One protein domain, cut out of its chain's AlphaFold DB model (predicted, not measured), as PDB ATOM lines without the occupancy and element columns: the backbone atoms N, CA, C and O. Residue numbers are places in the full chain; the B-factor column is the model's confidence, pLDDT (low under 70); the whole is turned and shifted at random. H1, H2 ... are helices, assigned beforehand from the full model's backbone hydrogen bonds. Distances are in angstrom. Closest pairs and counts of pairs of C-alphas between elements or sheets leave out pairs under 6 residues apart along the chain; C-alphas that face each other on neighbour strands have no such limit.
ATOM      1  N   GLU A   5     -27.609 -37.559 -36.251       53.91
ATOM      2  CA  GLU A   5     -26.953 -36.865 -35.145       53.91
ATOM      3  C   GLU A   5     -26.935 -37.674 -33.839       53.91
ATOM      4  O   GLU A   5     -25.974 -37.573 -33.087       53.91
ATOM      5  N   GLY A   6     -27.939 -38.521 -33.572       63.97
ATOM      6  CA  GLY A   6     -28.018 -39.281 -32.314       63.97
ATOM      7  C   GLY A   6     -26.841 -40.247 -32.103       63.97
ATOM      8  O   GLY A   6     -26.173 -40.157 -31.074       63.97
ATOM      9  N   PRO A   7     -26.545 -41.135 -33.072       64.69
ATOM     10  CA  PRO A   7     -25.419 -42.061 -32.973       64.69
ATOM     11  C   PRO A   7     -24.059 -41.358 -32.924       64.69
ATOM     12  O   PRO A   7     -23.215 -41.724 -32.119       64.69
ATOM     13  N   ILE A   8     -23.859 -40.314 -33.739       70.56
ATOM     14  CA  ILE A   8     -22.574 -39.598 -33.817       70.56
ATOM     15  C   ILE A   8     -22.267 -38.876 -32.497       70.56
ATOM     16  O   ILE A   8     -21.144 -38.935 -32.000       70.56
ATOM     17  N   VAL A   9     -23.267 -38.214 -31.905       70.00
ATOM     18  CA  VAL A   9     -23.107 -37.515 -30.620       70.00
ATOM     19  C   VAL A   9     -22.893 -38.511 -29.475       70.00
ATOM     20  O   VAL A   9     -22.081 -38.251 -28.585       70.00
ATOM     21  N   ALA A  10     -23.559 -39.669 -29.500       67.81
ATOM     22  CA  ALA A  10     -23.346 -40.725 -28.509       67.81
ATOM     23  C   ALA A  10     -21.919 -41.298 -28.576       67.81
ATOM     24  O   ALA A  10     -21.280 -41.488 -27.544       67.81
ATOM     25  N   ASP A  11     -21.382 -41.501 -29.780       68.19
ATOM     26  CA  ASP A  11     -20.027 -42.030 -29.960       68.19
ATOM     27  C   ASP A  11     -18.960 -41.014 -29.517       68.19
ATOM     28  O   ASP A  11     -18.040 -41.340 -28.765       68.19
ATOM     29  N   ALA A  12     -19.136 -39.739 -29.879       72.56
ATOM     30  CA  ALA A  12     -18.245 -38.660 -29.453       72.56
ATOM     31  C   ALA A  12     -18.240 -38.470 -27.926       72.56
ATOM     32  O   ALA A  12     -17.182 -38.299 -27.315       72.56
ATOM     33  N   THR A  13     -19.414 -38.530 -27.290       70.44
ATOM     34  CA  THR A  13     -19.524 -38.436 -25.826       70.44
ATOM     35  C   THR A  13     -18.943 -39.663 -25.127       70.44
ATOM     36  O   THR A  13     -18.286 -39.506 -24.099       70.44
ATOM     37  N   ARG A  14     -19.078 -40.867 -25.703       68.00
ATOM     38  CA  ARG A  14     -18.429 -42.086 -25.196       68.00
ATOM     39  C   ARG A  14     -16.902 -41.997 -25.285       68.00
ATOM     40  O   ARG A  14     -16.231 -42.325 -24.309       68.00
ATOM     41  N   HIS A  15     -16.349 -41.495 -26.389       69.44
ATOM     42  CA  HIS A  15     -14.904 -41.266 -26.520       69.44
ATOM     43  C   HIS A  15     -14.371 -40.244 -25.506       69.44
ATOM     44  O   HIS A  15     -13.336 -40.482 -24.882       69.44
ATOM     45  N   LEU A  16     -15.093 -39.140 -25.288       67.00
ATOM     46  CA  LEU A  16     -14.736 -38.146 -24.270       67.00
ATOM     47  C   LEU A  16     -14.813 -38.722 -22.848       67.00
ATOM     48  O   LEU A  16     -13.908 -38.500 -22.048       67.00
ATOM     49  N   ALA A  17     -15.859 -39.491 -22.536       65.62
ATOM     50  CA  ALA A  17     -16.018 -40.122 -21.228       65.62
ATOM     51  C   ALA A  17     -14.924 -41.166 -20.952       65.62
ATOM     52  O   ALA A  17     -14.376 -41.198 -19.852       65.62
ATOM     53  N   HIS A  18     -14.548 -41.962 -21.958       65.25
ATOM     54  CA  HIS A  18     -13.462 -42.937 -21.838       65.25
ATOM     55  C   HIS A  18     -12.089 -42.265 -21.676       65.25
ATOM     56  O   HIS A  18     -11.238 -42.767 -20.948       65.25
ATOM     57  N   SER A  19     -11.890 -41.086 -22.278       61.84
ATOM     58  CA  SER A  19     -10.698 -40.260 -22.044       61.84
ATOM     59  C   SER A  19     -10.632 -39.687 -20.625       61.84
ATOM     60  O   SER A  19      -9.533 -39.431 -20.138       61.84
ATOM     61  N   ALA A  20     -11.774 -39.427 -19.984       64.31
ATOM     62  CA  ALA A  20     -11.831 -38.846 -18.645       64.31
ATOM     63  C   ALA A  20     -11.732 -39.906 -17.533       64.31
ATOM     64  O   ALA A  20     -11.171 -39.629 -16.475       64.31
ATOM     65  N   LEU A  21     -12.266 -41.110 -17.768       67.00
ATOM     66  CA  LEU A  21     -12.267 -42.240 -16.835       67.00
ATOM     67  C   LEU A  21     -12.040 -43.555 -17.610       67.00
ATOM     68  O   LEU A  21     -13.010 -44.193 -18.033       67.00
ATOM     69  N   PRO A  22     -10.776 -43.972 -17.798       65.81
ATOM     70  CA  PRO A  22     -10.444 -45.128 -18.634       65.81
ATOM     71  C   PRO A  22     -10.974 -46.461 -18.080       65.81
ATOM     72  O   PRO A  22     -11.320 -47.341 -18.863       65.81
ATOM     73  N   ASP A  23     -11.129 -46.586 -16.757       72.88
ATOM     74  CA  ASP A  23     -11.570 -47.824 -16.091       72.88
ATOM     75  C   ASP A  23     -13.082 -47.880 -15.795       72.88
ATOM     76  O   ASP A  23     -13.559 -48.778 -15.098       72.88
ATOM     77  N   ALA A  24     -13.867 -46.913 -16.283       66.75
ATOM     78  CA  ALA A  24     -15.306 -46.912 -16.039       66.75
ATOM     79  C   ALA A  24     -16.004 -48.056 -16.807       66.75
ATOM     80  O   ALA A  24     -15.740 -48.249 -17.997       66.75
ATOM     81  N   PRO A  25     -16.935 -48.798 -16.176       64.44
ATOM     82  CA  PRO A  25     -17.659 -49.875 -16.842       64.44
ATOM     83  C   PRO A  25     -18.546 -49.312 -17.959       64.44
ATOM     84  O   PRO A  25     -19.530 -48.614 -17.708       64.44
ATOM     85  N   VAL A  26     -18.207 -49.634 -19.210       67.44
ATOM     86  CA  VAL A  26     -18.993 -49.239 -20.384       67.44
ATOM     87  C   VAL A  26     -20.081 -50.280 -20.620       67.44
ATOM     88  O   VAL A  26     -19.804 -51.409 -21.024       67.44
ATOM     89  N   VAL A  27     -21.338 -49.903 -20.382       75.94
ATOM     90  CA  VAL A  27     -22.482 -50.732 -20.771       75.94
ATOM     91  C   VAL A  27     -22.582 -50.711 -22.302       75.94
ATOM     92  O   VAL A  27     -22.650 -49.621 -22.882       75.94
ATOM     93  N   PRO A  28     -22.561 -51.878 -22.974       67.81
ATOM     94  CA  PRO A  28     -22.731 -51.929 -24.418       67.81
ATOM     95  C   PRO A  28     -24.141 -51.468 -24.779       67.81
ATOM     96  O   PRO A  28     -25.117 -51.845 -24.122       67.81
ATOM     97  N   ASP A  29     -24.251 -50.664 -25.835       67.06
ATOM     98  CA  ASP A  29     -25.560 -50.265 -26.335       67.06
ATOM     99  C   ASP A  29     -26.335 -51.513 -26.755       67.06
ATOM    100  O   ASP A  29     -25.833 -52.385 -27.473       67.06
ATOM    101  N   GLY A  30     -27.573 -51.616 -26.271       70.12
ATOM    102  CA  GLY A  30     -28.477 -52.678 -26.685       70.12
ATOM    103  C   GLY A  30     -28.692 -52.639 -28.201       70.12
ATOM    104  O   GLY A  30     -28.525 -51.585 -28.818       70.12
ATOM    105  N   PRO A  31     -29.093 -53.765 -28.820       67.69
ATOM    106  CA  PRO A  31     -29.296 -53.818 -30.259       67.69
ATOM    107  C   PRO A  31     -30.247 -52.697 -30.679       67.69
ATOM    108  O   PRO A  31     -31.403 -52.659 -30.235       67.69
ATOM    109  N   GLU A  32     -29.757 -51.784 -31.527       64.19
ATOM    110  CA  GLU A  32     -30.600 -50.779 -32.162       64.19
ATOM    111  C   GLU A  32     -31.774 -51.530 -32.780       64.19
ATOM    112  O   GLU A  32     -31.607 -52.370 -33.670       64.19
ATOM    113  N   LYS A  33     -32.987 -51.273 -32.278       59.19
ATOM    114  CA  LYS A  33     -34.197 -51.831 -32.874       59.19
ATOM    115  C   LYS A  33     -34.276 -51.259 -34.278       59.19
ATOM    116  O   LYS A  33     -34.790 -50.154 -34.459       59.19
ATOM    117  N   VAL A  34     -33.758 -52.008 -35.253       57.56
ATOM    118  CA  VAL A  34     -33.810 -51.663 -36.669       57.56
ATOM    119  C   VAL A  34     -35.262 -51.355 -36.961       57.56
ATOM    120  O   VAL A  34     -36.135 -52.229 -36.932       57.56
ATOM    121  N   ARG A  35     -35.530 -50.064 -37.156       63.69
ATOM    122  CA  ARG A  35     -36.858 -49.527 -37.391       63.69
ATOM    123  C   ARG A  35     -37.310 -50.032 -38.757       63.69
ATOM    124  O   ARG A  35     -37.250 -49.306 -39.748       63.69
ATOM    125  N   LYS A  36     -37.829 -51.268 -38.805       56.25
ATOM    126  CA  LYS A  36     -38.598 -51.828 -39.934       56.25
ATOM    127  C   LYS A  36     -39.690 -50.843 -40.393       56.25
ATOM    128  O   LYS A  36     -40.121 -50.881 -41.540       56.25
ATOM    129  N   SER A  37     -40.064 -49.898 -39.525       66.19
ATOM    130  CA  SER A  37     -40.961 -48.782 -39.792       66.19
ATOM    131  C   SER A  37     -40.453 -47.741 -40.792       66.19
ATOM    132  O   SER A  37     -41.296 -47.069 -41.366       66.19
ATOM    133  N   ARG A  38     -39.149 -47.581 -41.075       67.81
ATOM    134  CA  ARG A  38     -38.681 -46.494 -41.968       67.81
ATOM    135  C   ARG A  38     -39.151 -46.672 -43.413       67.81
ATOM    136  O   ARG A  38     -39.570 -45.701 -44.037       67.81
ATOM    137  N   ARG A  39     -39.136 -47.906 -43.932       74.38
ATOM    138  CA  ARG A  39     -39.618 -48.212 -45.294       74.38
ATOM    139  C   ARG A  39     -41.136 -48.067 -45.394       74.38
ATOM    140  O   ARG A  39     -41.631 -47.519 -46.374       74.38
ATOM    141  N   THR A  40     -41.861 -48.529 -44.377       79.31
ATOM    142  CA  THR A  40     -43.322 -48.399 -44.306       79.31
ATOM    143  C   THR A  40     -43.728 -46.933 -44.192       79.31
ATOM    144  O   THR A  40     -44.548 -46.476 -44.975       79.31
ATOM    145  N   LEU A  41     -43.073 -46.176 -43.311       82.00
ATOM    146  CA  LEU A  41     -43.311 -44.751 -43.098       82.00
ATOM    147  C   LEU A  41     -42.989 -43.919 -44.346       82.00
ATOM    148  O   LEU A  41     -43.735 -43.013 -44.696       82.00
ATOM    149  N   ALA A  42     -41.914 -44.244 -45.068       83.38
ATOM    150  CA  ALA A  42     -41.613 -43.584 -46.337       83.38
ATOM    151  C   ALA A  42     -42.702 -43.840 -47.397       83.38
ATOM    152  O   ALA A  42     -43.078 -42.922 -48.123       83.38
ATOM    153  N   ARG A  43     -43.241 -45.067 -47.467       84.56
ATOM    154  CA  ARG A  43     -44.345 -45.405 -48.381       84.56
ATOM    155  C   ARG A  43     -45.641 -44.693 -48.008       84.56
ATOM    156  O   ARG A  43     -46.314 -44.187 -48.899       84.56
ATOM    157  N   THR A  44     -45.979 -44.631 -46.720       86.50
ATOM    158  CA  THR A  44     -47.195 -43.943 -46.267       86.50
ATOM    159  C   THR A  44     -47.109 -42.444 -46.521       86.50
ATOM    160  O   THR A  44     -48.065 -41.869 -47.024       86.50
ATOM    161  N   LEU A  45     -45.958 -41.817 -46.248       87.38
ATOM    162  CA  LEU A  45     -45.755 -40.394 -46.535       87.38
ATOM    163  C   LEU A  45     -45.860 -40.088 -48.033       87.38
ATOM    164  O   LEU A  45     -46.484 -39.098 -48.396       87.38
ATOM    165  N   ARG A  46     -45.312 -40.954 -48.897       84.38
ATOM    166  CA  ARG A  46     -45.445 -40.799 -50.351       84.38
ATOM    167  C   ARG A  46     -46.907 -40.888 -50.798       84.38
ATOM    168  O   ARG A  46     -47.376 -39.980 -51.461       84.38
ATOM    169  N   GLY A  47     -47.650 -41.901 -50.348       86.00
ATOM    170  CA  GLY A  47     -49.065 -42.041 -50.717       86.00
ATOM    171  C   GLY A  47     -49.963 -40.903 -50.211       86.00
ATOM    172  O   GLY A  47     -50.970 -40.596 -50.839       86.00
ATOM    173  N   ILE A  48     -49.609 -40.265 -49.089       88.31
ATOM    174  CA  ILE A  48     -50.304 -39.062 -48.608       88.31
ATOM    175  C   ILE A  48     -49.967 -37.857 -49.492       88.31
ATOM    176  O   ILE A  48     -50.875 -37.118 -49.860       88.31
ATOM    177  N   ALA A  49     -48.696 -37.677 -49.859       83.25
ATOM    178  CA  ALA A  49     -48.279 -36.603 -50.759       83.25
ATOM    179  C   ALA A  49     -48.970 -36.714 -52.127       83.25
ATOM    180  O   ALA A  49     -49.546 -35.734 -52.583       83.25
ATOM    181  N   ASP A  50     -49.022 -37.916 -52.705       81.75
ATOM    182  CA  ASP A  50     -49.673 -38.168 -53.999       81.75
ATOM    183  C   ASP A  50     -51.193 -37.889 -53.964       81.75
ATOM    184  O   ASP A  50     -51.793 -37.568 -54.985       81.75
ATOM    185  N   ARG A  51     -51.841 -38.012 -52.794       78.06
ATOM    186  CA  ARG A  51     -53.269 -37.681 -52.608       78.06
ATOM    187  C   ARG A  51     -53.526 -36.199 -52.360       78.06
ATOM    188  O   ARG A  51     -54.631 -35.731 -52.612       78.06
ATOM    189  N   LEU A  52     -52.551 -35.507 -51.776       77.12
ATOM    190  CA  LEU A  52     -52.628 -34.077 -51.493       77.12
ATOM    191  C   LEU A  52     -52.200 -33.232 -52.690       77.12
ATOM    192  O   LEU A  52     -52.563 -32.061 -52.729       77.12
ATOM    193  N   GLU A  53     -51.439 -33.790 -53.638       71.19
ATOM    194  CA  GLU A  53     -51.110 -33.100 -54.882       71.19
ATOM    195  C   GLU A  53     -52.430 -32.860 -55.645       71.19
ATOM    196  O   GLU A  53     -53.087 -33.821 -56.059       71.19
TER     197      GLU A  53
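What this domain is: This is residues 5 to 53 of the 67 residues of an uncharacterized protein of Streptomyces abyssalis (UniProt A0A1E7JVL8). The model is an open hook: helix H1 runs to one end, the chain turns round after Ala 20, and the long link of residues 21 to 36 folds back past H1 to helix H2 at the other end. The two helices are apart, with no shared core. The printed part has 49 residues, with two named helices in the order H1, H2 and no named strand; the class is all helix. It is extended, with a radius of gyration of the C-alphas of 18.7 A and spans of 56 by 19 by 8 A.

How they stand to each other: H1, residues 5 to 20, is apart from H2, residues 37 to 52. Residues 5 to 13, 19 to 25 and 27 to 53 stand free. In H1 and H2 every O i to N i+4 pair is within hydrogen-bond range.

Where its parts are: H1 measures 22.5 A from C-alpha 5 at (-26.953, -36.865, -35.145) to C-alpha 20. H2 measures 22.1 A and ends at C-alpha 52, (-52.628, -34.077, -51.493).

The domain as a whole: The C-alphas of Asp 23 and Glu 53, the two farthest apart, are 57.3 A apart. The printed part has no cut. The 16-residue link is long. Mean pLDDT of the printed part is 71.0; 27 residues are under 70, among them 14 to 22 and 31 to 38.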